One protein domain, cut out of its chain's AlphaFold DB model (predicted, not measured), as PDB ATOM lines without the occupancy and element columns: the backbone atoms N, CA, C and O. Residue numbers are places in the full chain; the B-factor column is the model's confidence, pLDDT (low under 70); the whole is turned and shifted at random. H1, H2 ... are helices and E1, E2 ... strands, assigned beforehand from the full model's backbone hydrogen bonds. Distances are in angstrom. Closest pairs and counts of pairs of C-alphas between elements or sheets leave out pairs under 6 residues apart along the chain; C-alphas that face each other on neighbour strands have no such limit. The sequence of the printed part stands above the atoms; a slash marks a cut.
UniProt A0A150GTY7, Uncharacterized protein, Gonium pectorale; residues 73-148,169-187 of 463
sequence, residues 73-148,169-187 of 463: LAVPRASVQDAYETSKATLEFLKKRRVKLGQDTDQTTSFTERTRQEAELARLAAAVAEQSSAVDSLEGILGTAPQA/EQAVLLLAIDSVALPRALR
ATOM      1  N   LEU A  73     192.309 107.157 210.571       53.34
ATOM      2  CA  LEU A  73     192.197 108.417 211.283       53.34
ATOM      3  C   LEU A  73     193.412 108.561 212.198       53.34
ATOM      4  O   LEU A  73     193.571 107.791 213.143       53.34
ATOM      5  N   ALA A  74     194.248 109.553 211.923       54.91
ATOM      6  CA  ALA A  74     195.260 110.015 212.859       54.91
ATOM      7  C   ALA A  74     194.569 110.739 214.021       54.91
ATOM      8  O   ALA A  74     193.867 111.715 213.800       54.91
ATOM      9  N   VAL A  75     194.727 110.274 215.257       59.16
ATOM     10  CA  VAL A  75     194.223 110.965 216.452       59.16
ATOM     11  C   VAL A  75     195.384 111.174 217.415       59.16
ATOM     12  O   VAL A  75     196.065 110.199 217.729       59.16
ATOM     13  N   PRO A  76     195.618 112.393 217.929       69.00
ATOM     14  CA  PRO A  76     196.649 112.612 218.931       69.00
ATOM     15  C   PRO A  76     196.444 111.679 220.128       69.00
ATOM     16  O   PRO A  76     195.369 111.640 220.736       69.00
ATOM     17  N   ARG A  77     197.485 110.925 220.483       76.88
ATOM     18  CA  ARG A  77     197.476 109.992 221.614       76.88
ATOM     19  C   ARG A  77     197.117 110.707 222.914       76.88
ATOM     20  O   ARG A  77     196.380 110.144 223.716       76.88
ATOM     21  N   ALA A  78     197.578 111.949 223.080       72.25
ATOM     22  CA  ALA A  78     197.231 112.808 224.210       72.25
ATOM     23  C   ALA A  78     195.712 113.019 224.329       72.25
ATOM     24  O   ALA A  78     195.148 112.797 225.391       72.25
ATOM     25  N   SER A  79     195.015 113.311 223.228       70.62
ATOM     26  CA  SER A  79     193.560 113.504 223.255       70.62
ATOM     27  C   SER A  79     192.797 112.218 223.591       70.62
ATOM     28  O   SER A  79     191.774 112.259 224.273       70.62
ATOM     29  N   VAL A  80     193.292 111.058 223.146       73.62
ATOM     30  CA  VAL A  80     192.709 109.759 223.528       73.62
ATOM     31  C   VAL A  80     192.978 109.442 225.002       73.62
ATOM     32  O   VAL A  80     192.097 108.913 225.681       73.62
ATOM     33  N   GLN A  81     194.162 109.794 225.509       82.62
ATOM     34  CA  GLN A  81     194.525 109.669 226.920       82.62
ATOM     35  C   GLN A  81     193.633 110.555 227.804       82.62
ATOM     36  O   GLN A  81     193.047 110.054 228.763       82.62
ATOM     37  N   ASP A  82     193.427 111.820 227.435       72.88
ATOM     38  CA  ASP A  82     192.544 112.748 228.152       72.88
ATOM     39  C   ASP A  82     191.092 112.247 228.158       72.88
ATOM     40  O   ASP A  82     190.407 112.261 229.187       72.88
ATOM     41  N   ALA A  83     190.619 111.733 227.017       71.38
ATOM     42  CA  ALA A  83     189.294 111.131 226.907       71.38
ATOM     43  C   ALA A  83     189.158 109.871 227.778       71.38
ATOM     44  O   ALA A  83     188.094 109.651 228.367       71.38
ATOM     45  N   TYR A  84     190.212 109.052 227.883       84.44
ATOM     46  CA  TYR A  84     190.257 107.884 228.766       84.44
ATOM     47  C   TYR A  84     190.188 108.293 230.237       84.44
ATOM     48  O   TYR A  84     189.353 107.772 230.977       84.44
ATOM     49  N   GLU A  85     191.004 109.259 230.657       85.56
ATOM     50  CA  GLU A  85     191.041 109.742 232.039       85.56
ATOM     51  C   GLU A  85     189.715 110.381 232.451       85.56
ATOM     52  O   GLU A  85     189.159 110.037 233.499       85.56
ATOM     53  N   THR A  86     189.145 111.213 231.578       77.94
ATOM     54  CA  THR A  86     187.814 111.800 231.770       77.94
ATOM     55  C   THR A  86     186.758 110.704 231.875       77.94
ATOM     56  O   THR A  86     185.979 110.669 232.829       77.94
ATOM     57  N   SER A  87     186.765 109.741 230.946       78.69
ATOM     58  CA  SER A  87     185.786 108.653 230.934       78.69
ATOM     59  C   SER A  87     185.877 107.770 232.178       78.69
ATOM     60  O   SER A  87     184.847 107.322 232.694       78.69
ATOM     61  N   LYS A  88     187.091 107.550 232.688       90.12
ATOM     62  CA  LYS A  88     187.365 106.819 233.926       90.12
ATOM     63  C   LYS A  88     186.881 107.587 235.155       90.12
ATOM     64  O   LYS A  88     186.252 106.988 236.029       90.12
ATOM     65  N   ALA A  89     187.102 108.900 235.211       86.56
ATOM     66  CA  ALA A  89     186.582 109.749 236.279       86.56
ATOM     67  C   ALA A  89     185.043 109.738 236.311       86.56
ATOM     68  O   ALA A  89     184.447 109.534 237.372       86.56
ATOM     69  N   THR A  90     184.390 109.854 235.149       82.38
ATOM     70  CA  THR A  90     182.928 109.749 235.029       82.38
ATOM     71  C   THR A  90     182.420 108.379 235.474       82.38
ATOM     72  O   THR A  90     181.431 108.296 236.203       82.38
ATOM     73  N   LEU A  91     183.104 107.293 235.102       89.38
ATOM     74  CA  LEU A  91     182.743 105.942 235.537       89.38
ATOM     75  C   LEU A  91     182.783 105.809 237.066       89.38
ATOM     76  O   LEU A  91     181.852 105.269 237.666       89.38
ATOM     77  N   GLU A  92     183.837 106.313 237.707       92.31
ATOM     78  CA  GLU A  92     183.968 106.287 239.166       92.31
ATOM     79  C   GLU A  92     182.899 107.145 239.857       92.31
ATOM     80  O   GLU A  92     182.320 106.722 240.861       92.31
ATOM     81  N   PHE A  93     182.568 108.310 239.294       91.88
ATOM     82  CA  PHE A  93     181.462 109.134 239.778       91.88
ATOM     83  C   PHE A  93     180.118 108.395 239.697       91.88
ATOM     84  O   PHE A  93     179.394 108.317 240.693       91.88
ATOM     85  N   LEU A  94     179.806 107.779 238.553       89.25
ATOM     86  CA  LEU A  94     178.566 107.026 238.360       89.25
ATOM     87  C   LEU A  94     178.475 105.815 239.298       89.25
ATOM     88  O   LEU A  94     177.415 105.566 239.877       89.25
ATOM     89  N   LYS A  95     179.584 105.093 239.523       92.81
ATOM     90  CA  LYS A  95     179.645 103.999 240.507       92.81
ATOM     91  C   LYS A  95     179.355 104.499 241.922       92.81
ATOM     92  O   LYS A  95     178.535 103.894 242.612       92.81
ATOM     93  N   LYS A  96     179.981 105.604 242.348       92.88
ATOM     94  CA  LYS A  96     179.742 106.209 243.670       92.88
ATOM     95  C   LYS A  96     178.294 106.662 243.828       92.88
ATOM     96  O   LYS A  96     177.675 106.333 244.837       92.88
ATOM     97  N   ARG A  97     177.729 107.338 242.820       91.06
ATOM     98  CA  ARG A  97     176.320 107.762 242.817       91.06
ATOM     99  C   ARG A  97     175.376 106.566 242.917       91.06
ATOM    100  O   ARG A  97     174.447 106.608 243.712       91.06
ATOM    101  N   ARG A  98     175.643 105.479 242.184       91.94
ATOM    102  CA  ARG A  98     174.846 104.245 242.260       91.94
ATOM    103  C   ARG A  98     174.895 103.610 243.651       91.94
ATOM    104  O   ARG A  98     173.864 103.184 244.154       91.94
ATOM    105  N   VAL A  99     176.077 103.534 244.268       92.00
ATOM    106  CA  VAL A  99     176.232 102.984 245.626       92.00
ATOM    107  C   VAL A  99     175.499 103.849 246.650       92.00
ATOM    108  O   VAL A  99     174.771 103.304 247.473       92.00
ATOM    109  N   LYS A 100     175.644 105.178 246.568       91.31
ATOM    110  CA  LYS A 100     174.956 106.121 247.459       91.31
ATOM    111  C   LYS A 100     173.437 106.012 247.321       91.31
ATOM    112  O   LYS A 100     172.760 105.775 248.310       91.31
ATOM    113  N   LEU A 101     172.923 106.065 246.090       89.62
ATOM    114  CA  LEU A 101     171.490 105.936 245.836       89.62
ATOM    115  C   LEU A 101     170.946 104.588 246.331       89.62
ATOM    116  O   LEU A 101     169.865 104.550 246.896       89.62
ATOM    117  N   GLY A 102     171.712 103.498 246.198       89.00
ATOM    118  CA  GLY A 102     171.328 102.186 246.727       89.00
ATOM    119  C   GLY A 102     171.188 102.172 248.251       89.00
ATOM    120  O   GLY A 102     170.220 101.630 248.772       89.00
ATOM    121  N   GLN A 103     172.115 102.824 248.961       90.12
ATOM    122  CA  GLN A 103     172.042 102.978 250.419       90.12
ATOM    123  C   GLN A 103     170.853 103.842 250.855       90.12
ATOM    124  O   GLN A 103     170.241 103.556 251.884       90.12
ATOM    125  N   ASP A 104     170.524 104.876 250.078       85.25
ATOM    126  CA  ASP A 104     169.384 105.758 250.335       85.25
ATOM    127  C   ASP A 104     168.051 105.023 250.079       85.25
ATOM    128  O   ASP A 104     167.097 105.165 250.849       85.25
ATOM    129  N   THR A 105     167.997 104.148 249.067       86.88
ATOM    130  CA  THR A 105     166.833 103.284 248.784       86.88
ATOM    131  C   THR A 105     166.548 102.291 249.898       86.88
ATOM    132  O   THR A 105     165.384 102.105 250.257       86.88
ATOM    133  N   ASP A 106     167.582 101.711 250.505       83.69
ATOM    134  CA  ASP A 106     167.419 100.799 251.641       83.69
ATOM    135  C   ASP A 106     166.905 101.512 252.908       83.69
ATOM    136  O   ASP A 106     166.255 100.888 253.750       83.69
ATOM    137  N   GLN A 107     167.156 102.819 253.037       84.25
ATOM    138  CA  GLN A 107     166.714 103.649 254.167       84.25
ATOM    139  C   GLN A 107     165.344 104.309 253.944       84.25
ATOM    140  O   GLN A 107     164.733 104.808 254.892       84.25
ATOM    141  N   THR A 108     164.837 104.301 252.711       85.00
ATOM    142  CA  THR A 108     163.584 104.966 252.350       85.00
ATOM    143  C   THR A 108     162.375 104.144 252.807       85.00
ATOM    144  O   THR A 108     162.159 103.005 252.389       85.00
ATOM    145  N   THR A 109     161.540 104.737 253.664       84.31
ATOM    146  CA  THR A 109     160.320 104.105 254.205       84.31
ATOM    147  C   THR A 109     159.087 104.327 253.325       84.31
ATOM    148  O   THR A 109     158.108 103.587 253.430       84.31
ATOM    149  N   SER A 110     159.132 105.323 252.435       90.94
ATOM    150  CA  SER A 110     158.056 105.649 251.498       90.94
ATOM    151  C   SER A 110     158.076 104.731 250.273       90.94
ATOM    152  O   SER A 110     159.061 104.657 249.541       90.94
ATOM    153  N   PHE A 111     156.960 104.044 250.014       87.06
ATOM    154  CA  PHE A 111     156.829 103.106 248.890       87.06
ATOM    155  C   PHE A 111     156.966 103.785 247.516       87.06
ATOM    156  O   PHE A 111     157.603 103.247 246.608       87.06
ATOM    157  N   THR A 112     156.387 104.977 247.354       87.50
ATOM    158  CA  THR A 112     156.437 105.731 246.091       87.50
ATOM    159  C   THR A 112     157.847 106.227 245.794       87.50
ATOM    160  O   THR A 112     158.315 106.147 244.660       87.50
ATOM    161  N   GLU A 113     158.549 106.683 246.827       85.06
ATOM    162  CA  GLU A 113     159.913 107.187 246.720       85.06
ATOM    163  C   GLU A 113     160.914 106.058 246.476       85.06
ATOM    164  O   GLU A 113     161.753 106.165 245.585       85.06
ATOM    165  N   ARG A 114     160.730 104.914 247.144       87.81
ATOM    166  CA  ARG A 114     161.486 103.689 246.874       87.81
ATOM    167  C   ARG A 114     161.353 103.242 245.416       87.81
ATOM    168  O   ARG A 114     162.356 102.985 244.764       87.81
ATOM    169  N   THR A 115     160.134 103.232 244.872       88.62
ATOM    170  CA  THR A 115     159.893 102.850 243.466       88.62
ATOM    171  C   THR A 115     160.588 103.808 242.485       88.62
ATOM    172  O   THR A 115     161.145 103.380 241.473       88.62
ATOM    173  N   ARG A 116     160.597 105.116 242.784       87.88
ATOM    174  CA  ARG A 116     161.307 106.124 241.977       87.88
ATOM    175  C   ARG A 116     162.821 105.909 242.017       87.88
ATOM    176  O   ARG A 116     163.462 105.941 240.967       87.88
ATOM    177  N   GLN A 117     163.380 105.671 243.200       88.81
ATOM    178  CA  GLN A 117     164.814 105.443 243.367       88.81
ATOM    179  C   GLN A 117     165.265 104.114 242.740       88.81
ATOM    180  O   GLN A 117     166.324 104.067 242.120       88.81
ATOM    181  N   GLU A 118     164.442 103.062 242.781       89.44
ATOM    182  CA  GLU A 118     164.697 101.797 242.074       89.44
ATOM    183  C   GLU A 118     164.782 101.999 240.546       89.44
ATOM    184  O   GLU A 118     165.675 101.454 239.888       89.44
ATOM    185  N   ALA A 119     163.914 102.839 239.969       89.25
ATOM    186  CA  ALA A 119     163.982 103.189 238.549       89.25
ATOM    187  C   ALA A 119     165.238 104.013 238.205       89.25
ATOM    188  O   ALA A 119     165.857 103.805 237.156       89.25
ATOM    189  N   GLU A 120     165.646 104.935 239.079       88.94
ATOM    190  CA  GLU A 120     166.881 105.706 238.906       88.94
ATOM    191  C   GLU A 120     168.133 104.823 239.049       88.94
ATOM    192  O   GLU A 120     169.062 104.946 238.249       88.94
ATOM    193  N   LEU A 121     168.136 103.851 239.967       90.25
ATOM    194  CA  LEU A 121     169.192 102.841 240.084       90.25
ATOM    195  C   LEU A 121     169.342 102.009 238.810       90.25
ATOM    196  O   LEU A 121     170.469 101.758 238.379       90.25
ATOM    197  N   ALA A 122     168.233 101.617 238.177       89.12
ATOM    198  CA  ALA A 122     168.265 100.905 236.901       89.12
ATOM    199  C   ALA A 122     168.879 101.764 235.780       89.12
ATOM    200  O   ALA A 122     169.710 101.275 235.009       89.12
ATOM    201  N   ARG A 123     168.543 103.062 235.723       87.25
ATOM    202  CA  ARG A 123     169.150 104.010 234.769       87.25
ATOM    203  C   ARG A 123     170.644 104.198 235.023       87.25
ATOM    204  O   ARG A 123     171.429 104.144 234.079       87.25
ATOM    205  N   LEU A 124     171.055 104.353 236.282       88.88
ATOM    206  CA  LEU A 124     172.468 104.448 236.652       88.88
ATOM    207  C   LEU A 124     173.228 103.154 236.343       88.88
ATOM    208  O   LEU A 124     174.376 103.216 235.918       88.88
ATOM    209  N   ALA A 125     172.611 101.982 236.511       89.94
ATOM    210  CA  ALA A 125     173.228 100.711 236.142       89.94
ATOM    211  C   ALA A 125     173.495 100.620 234.630       89.94
ATOM    212  O   ALA A 125     174.588 100.209 234.242       89.94
ATOM    213  N   ALA A 126     172.545 101.055 233.797       86.56
ATOM    214  CA  ALA A 126     172.733 101.138 232.350       86.56
ATOM    215  C   ALA A 126     173.832 102.145 231.970       86.56
ATOM    216  O   ALA A 126     174.718 101.813 231.187       86.56
ATOM    217  N   ALA A 127     173.835 103.333 232.587       81.75
ATOM    218  CA  ALA A 127     174.859 104.353 232.352       81.75
ATOM    219  C   ALA A 127     176.265 103.880 232.759       81.75
ATOM    220  O   ALA A 127     177.231 104.116 232.040       81.75
ATOM    221  N   VAL A 128     176.394 103.165 233.885       91.12
ATOM    222  CA  VAL A 128     177.668 102.562 234.314       91.12
ATOM    223  C   VAL A 128     178.146 101.515 233.310       91.12
ATOM    224  O   VAL A 128     179.335 101.490 233.017       91.12
ATOM    225  N   ALA A 129     177.249 100.673 232.782       88.62
ATOM    226  CA  ALA A 129     177.605  99.649 231.798       88.62
ATOM    227  C   ALA A 129     178.046 100.255 230.452       88.62
ATOM    228  O   ALA A 129     179.019  99.795 229.851       88.62
ATOM    229  N   GLU A 130     177.365 101.309 229.994       79.50
ATOM    230  CA  GLU A 130     177.761 102.049 228.791       79.50
ATOM    231  C   GLU A 130     179.131 102.711 228.989       79.50
ATOM    232  O   GLU A 130     180.037 102.545 228.170       79.50
ATOM    233  N   GLN A 131     179.314 103.400 230.117       84.19
ATOM    234  CA  GLN A 131     180.556 104.099 230.420       84.19
ATOM    235  C   GLN A 131     181.731 103.134 230.638       84.19
ATOM    236  O   GLN A 131     182.842 103.436 230.209       84.19
ATOM    237  N   SER A 132     181.516 101.961 231.247       88.25
ATOM    238  CA  SER A 132     182.567 100.943 231.370       88.25
ATOM    239  C   SER A 132     182.989 100.415 230.003       88.25
ATOM    240  O   SER A 132     184.179 100.359 229.727       88.25
ATOM    241  N   SER A 133     182.031 100.140 229.111       81.94
ATOM    242  CA  SER A 133     182.345  99.715 227.742       81.94
ATOM    243  C   SER A 133     183.133 100.780 226.970       81.94
ATOM    244  O   SER A 133     183.984 100.436 226.148       81.94
ATOM    245  N   ALA A 134     182.860 102.066 227.214       73.12
ATOM    246  CA  ALA A 134     183.609 103.165 226.611       73.12
ATOM    247  C   ALA A 134     185.052 103.230 227.136       73.12
ATOM    248  O   ALA A 134     185.977 103.378 226.338       73.12
ATOM    249  N   VAL A 135     185.250 103.071 228.450       85.81
ATOM    250  CA  VAL A 135     186.583 103.014 229.073       85.81
ATOM    251  C   VAL A 135     187.381 101.823 228.543       85.81
ATOM    252  O   VAL A 135     188.512 102.019 228.109       85.81
ATOM    253  N   ASP A 136     186.780 100.632 228.479       82.50
ATOM    254  CA  ASP A 136     187.434  99.423 227.960       82.50
ATOM    255  C   ASP A 136     187.852  99.591 226.488       82.50
ATOM    256  O   ASP A 136     188.933  99.167 226.076       82.50
ATOM    257  N   SER A 137     187.020 100.264 225.686       77.44
ATOM    258  CA  SER A 137     187.326 100.555 224.280       77.44
ATOM    259  C   SER A 137     188.493 101.538 224.134       77.44
ATOM    260  O   SER A 137     189.369 101.332 223.295       77.44
ATOM    261  N   LEU A 138     188.525 102.594 224.953       78.44
ATOM    262  CA  LEU A 138     189.618 103.573 224.976       78.44
ATOM    263  C   LEU A 138     190.929 102.950 225.466       78.44
ATOM    264  O   LEU A 138     191.985 103.220 224.900       78.44
ATOM    265  N   GLU A 139     190.863 102.071 226.466       87.00
ATOM    266  CA  GLU A 139     192.013 101.308 226.951       87.00
ATOM    267  C   GLU A 139     192.563 100.378 225.865       87.00
ATOM    268  O   GLU A 139     193.772 100.338 225.636       87.00
ATOM    269  N   GLY A 140     191.674  99.699 225.132       82.12
ATOM    270  CA  GLY A 140     192.038  98.889 223.974       82.12
ATOM    271  C   GLY A 140     192.762  99.699 222.898       82.12
ATOM    272  O   GLY A 140     193.790  99.258 222.396       82.12
ATOM    273  N   ILE A 141     192.279 100.907 222.593       77.69
ATOM    274  CA  ILE A 141     192.909 101.825 221.632       77.69
ATOM    275  C   ILE A 141     194.295 102.294 222.113       77.69
ATOM    276  O   ILE A 141     195.248 102.338 221.337       77.69
ATOM    277  N   LEU A 142     194.431 102.641 223.394       80.50
ATOM    278  CA  LEU A 142     195.710 103.080 223.958       80.50
ATOM    279  C   LEU A 142     196.734 101.938 224.039       80.50
ATOM    280  O   LEU A 142     197.940 102.202 223.937       80.50
ATOM    281  N   GLY A 143     196.258 100.701 224.215       76.38
ATOM    282  CA  GLY A 143     197.051  99.481 224.358       76.38
ATOM    283  C   GLY A 143     197.450  98.789 223.049       76.38
ATOM    284  O   GLY A 143     198.418  98.032 223.052       76.38
ATOM    285  N   THR A 144     196.761  99.042 221.930       64.81
ATOM    286  CA  THR A 144     197.121  98.503 220.600       64.81
ATOM    287  C   THR A 144     198.243  99.271 219.903       64.81
ATOM    288  O   THR A 144     198.727  98.821 218.863       64.81
ATOM    289  N   ALA A 145     198.706 100.387 220.473       54.16
ATOM    290  CA  ALA A 145     199.905 101.061 219.991       54.16
ATOM    291  C   ALA A 145     201.112 100.109 220.085       54.16
ATOM    292  O   ALA A 145     201.286  99.452 221.119       54.16
ATOM    293  N   PRO A 146     201.951 100.004 219.037       48.88
ATOM    294  CA  PRO A 146     203.123  99.148 219.078       48.88
ATOM    295  C   PRO A 146     204.011  99.611 220.232       48.88
ATOM    296  O   PRO A 146     204.613 100.680 220.175       48.88
ATOM    297  N   GLN A 147     204.098  98.809 221.298       42.59
ATOM    298  CA  GLN A 147     205.166  98.987 222.270       42.59
ATOM    299  C   GLN A 147     206.469  98.864 221.491       42.59
ATOM    300  O   GLN A 147     206.753  97.801 220.928       42.59
ATOM    301  N   ALA A 148     207.218  99.964 221.421       41.50
ATOM    302  CA  ALA A 148     208.555  99.989 220.869       41.50
ATOM    303  C   ALA A 148     209.291  98.741 221.365       41.50
ATOM    304  O   ALA A 148     209.433  98.525 222.572       41.50
ATOM    305  N   GLU A 169     205.959 109.660 215.766       47.28
ATOM    306  CA  GLU A 169     205.117 108.502 215.421       47.28
ATOM    307  C   GLU A 169     204.341 107.929 216.625       47.28
ATOM    308  O   GLU A 169     203.292 107.309 216.449       47.28
ATOM    309  N   GLN A 170     204.805 108.146 217.864       55.34
ATOM    310  CA  GLN A 170     204.089 107.728 219.081       55.34
ATOM    311  C   GLN A 170     203.079 108.772 219.575       55.34
ATOM    312  O   GLN A 170     202.200 108.447 220.386       55.34
ATOM    313  N   ALA A 171     203.176 110.012 219.087       62.22
ATOM    314  CA  ALA A 171     202.265 111.095 219.437       62.22
ATOM    315  C   ALA A 171     200.882 110.930 218.788       62.22
ATOM    316  O   ALA A 171     199.907 111.519 219.264       62.22
ATOM    317  N   VAL A 172     200.769 110.106 217.744       58.66
ATOM    318  CA  VAL A 172     199.556 109.950 216.936       58.66
ATOM    319  C   VAL A 172     199.143 108.478 216.855       58.66
ATOM    320  O   VAL A 172     199.919 107.598 216.505       58.66
ATOM    321  N   LEU A 173     197.883 108.199 217.179       61.41
ATOM    322  CA  LEU A 173     197.248 106.897 217.022       61.41
ATOM    323  C   LEU A 173     196.552 106.821 215.668       61.41
ATOM    324  O   LEU A 173     195.697 107.647 215.364       61.41
ATOM    325  N   LEU A 174     196.879 105.802 214.879       57.91
ATOM    326  CA  LEU A 174     196.212 105.524 213.610       57.91
ATOM    327  C   LEU A 174     195.054 104.551 213.847       57.91
ATOM    328  O   LEU A 174     195.251 103.359 214.084       57.91
ATOM    329  N   LEU A 175     193.832 105.067 213.796       54.66
ATOM    330  CA  LEU A 175     192.604 104.302 213.977       54.66
ATOM    331  C   LEU A 175     191.998 103.994 212.617       54.66
ATOM    332  O   LEU A 175     191.568 104.902 211.916       54.66
ATOM    333  N   ALA A 176     191.921 102.722 212.231       50.31
ATOM    334  CA  ALA A 176     191.179 102.362 211.028       50.31
ATOM    335  C   ALA A 176     189.709 102.794 211.189       50.31
ATOM    336  O   ALA A 176     189.017 102.354 212.113       50.31
ATOM    337  N   ILE A 177     189.250 103.661 210.277       45.28
ATOM    338  CA  ILE A 177     187.871 104.185 210.229       45.28
ATOM    339  C   ILE A 177     186.872 103.024 210.123       45.28
ATOM    340  O   ILE A 177     185.742 103.095 210.603       45.28
ATOM    341  N   ASP A 178     187.352 101.916 209.569       40.12
ATOM    342  CA  ASP A 178     186.587 100.734 209.223       40.12
ATOM    343  C   ASP A 178     186.310  99.788 210.396       40.12
ATOM    344  O   ASP A 178     185.444  98.924 210.279       40.12
ATOM    345  N   SER A 179     187.013  99.940 211.526       33.69
ATOM    346  CA  SER A 179     187.003  98.948 212.612       33.69
ATOM    347  C   SER A 179     186.631  99.480 213.995       33.69
ATOM    348  O   SER A 179     186.669  98.715 214.957       33.69
ATOM    349  N   VAL A 180     186.279 100.761 214.145       39.94
ATOM    350  CA  VAL A 180     186.025 101.337 215.474       39.94
ATOM    351  C   VAL A 180     184.701 102.087 215.496       39.94
ATOM    352  O   VAL A 180     184.575 103.190 214.972       39.94
ATOM    353  N   ALA A 181     183.711 101.521 216.191       45.84
ATOM    354  CA  ALA A 181     182.628 102.325 216.736       45.84
ATOM    355  C   ALA A 181     183.254 103.311 217.734       45.84
ATOM    356  O   ALA A 181     183.510 102.952 218.881       45.84
ATOM    357  N   LEU A 182     183.568 104.533 217.282       49.09
ATOM    358  CA  LEU A 182     184.235 105.529 218.120       49.09
ATOM    359  C   LEU A 182     183.405 105.755 219.398       49.09
ATOM    360  O   LEU A 182     182.208 106.085 219.291       49.09
ATOM    361  N   PRO A 183     184.005 105.578 220.595       50.34
ATOM    362  CA  PRO A 183     183.354 105.876 221.864       50.34
ATOM    363  C   PRO A 183     182.799 107.301 221.858       50.34
ATOM    364  O   PRO A 183     183.415 108.202 221.289       50.34
ATOM    365  N   ARG A 184     181.651 107.531 222.511       53.53
ATOM    366  CA  ARG A 184     181.004 108.859 222.578       53.53
ATOM    367  C   ARG A 184     181.967 109.980 222.993       53.53
ATOM    368  O   ARG A 184     181.855 111.079 222.466       53.53
ATOM    369  N   ALA A 185     182.933 109.686 223.863       45.38
ATOM    370  CA  ALA A 185     183.963 110.632 224.290       45.38
ATOM    371  C   ALA A 185     184.873 111.118 223.141       45.38
ATOM    372  O   ALA A 185     185.203 112.297 223.096       45.38
ATOM    373  N   LEU A 186     185.213 110.258 222.171       43.97
ATOM    374  CA  LEU A 186     186.021 110.644 221.002       43.97
ATOM    375  C   LEU A 186     185.200 111.340 219.912       43.97
ATOM    376  O   LEU A 186     185.767 112.022 219.071       43.97
ATOM    377  N   ARG A 187     183.865 111.218 219.937       50.28
ATOM    378  CA  ARG A 187     182.978 111.937 218.999       50.28
ATOM    379  C   ARG A 187     182.920 113.444 219.269       50.28
ATOM    380  O   ARG A 187     182.430 114.177 218.421       50.28
TER     381      ARG A 187
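AT A GLANCE: This is residues 73 to 148 and 169 to 187 of the 463 residues of an uncharacterized protein of Gonium pectorale (UniProt A0A150GTY7). This is a long, narrow helical hairpin, two helices H1 and H2 side by side and running opposite ways, with a small antiparallel two-stranded sheet of E1 and E2 at the end away from the turn between the helices. The hairpin makes the long axis of a rod whose C-alphas span 59 by 23 by 17 A. The printed part has 95 residues, with two named strands and two named helices in the order E1, H1, H2, E2, and its class is mostly helix. The whole is loose, with a radius of gyration of the C-alphas of 17.9 A.

HOW THE PARTS SIT: Look first at the two neighbour strands of the sheet, E1, residues 73 to 76, and E2, residues 172 to 176. They are antiparallel neighbours, with 152 degrees between their directions. The C-alphas of Pro 76 and Val 172 face each other at 4.4 A. Across the pair, N 73 and O 175 are 2.7 A apart and N 175 and O 73 are 2.8 A apart, both within hydrogen-bond range. A tight link with no residue between joins E1 to H1, residues 77 to 107. At the start of H1, the C-alphas of Arg 77 and Val 172 are the closest of H1 and E2, 5.1 A apart. A tight link of 3 residues then leads to H2, residues 111 to 143. H1 and H2 form a helical hairpin and touch, the closest C-alphas being those of Thr 105 and Arg 114, 5.7 A apart. They run opposite ways at a shallow tilt of 22 degrees. E1 and H2 are apart. In H1 and H2, every O i to N i+4 pair is within hydrogen-bond range.

IN THESE COORDINATES: Find C-alpha 73 at (192.197, 108.417, 211.283), where E1 begins; it is 9.8 A long. H1 starts at C-alpha 77, (197.476, 109.992, 221.614), and from there runs 45.2 A to Gln 107. H2, the longest helix with 33 residues, starts at C-alpha 111, (156.829, 103.106, 248.890), and runs 47.3 A to Gly 143. E2 covers 12.8 A and ends at C-alpha 176, (191.179, 102.362, 211.028).

THE WHOLE: The two C-alphas farthest apart are those of Thr 109 and Glu 169, at 59.4 A. Residues 149 to 168 are not printed, and C-alphas 148 and 169 stand 10.7 A apart across this cut, which lies in the link from H2 to E2. Of the links that are printed whole, none is long. The mean pLDDT of the printed part is 75.1; look for values under 70 at residues 73 to 76, 144 to 148 and 169 to 187.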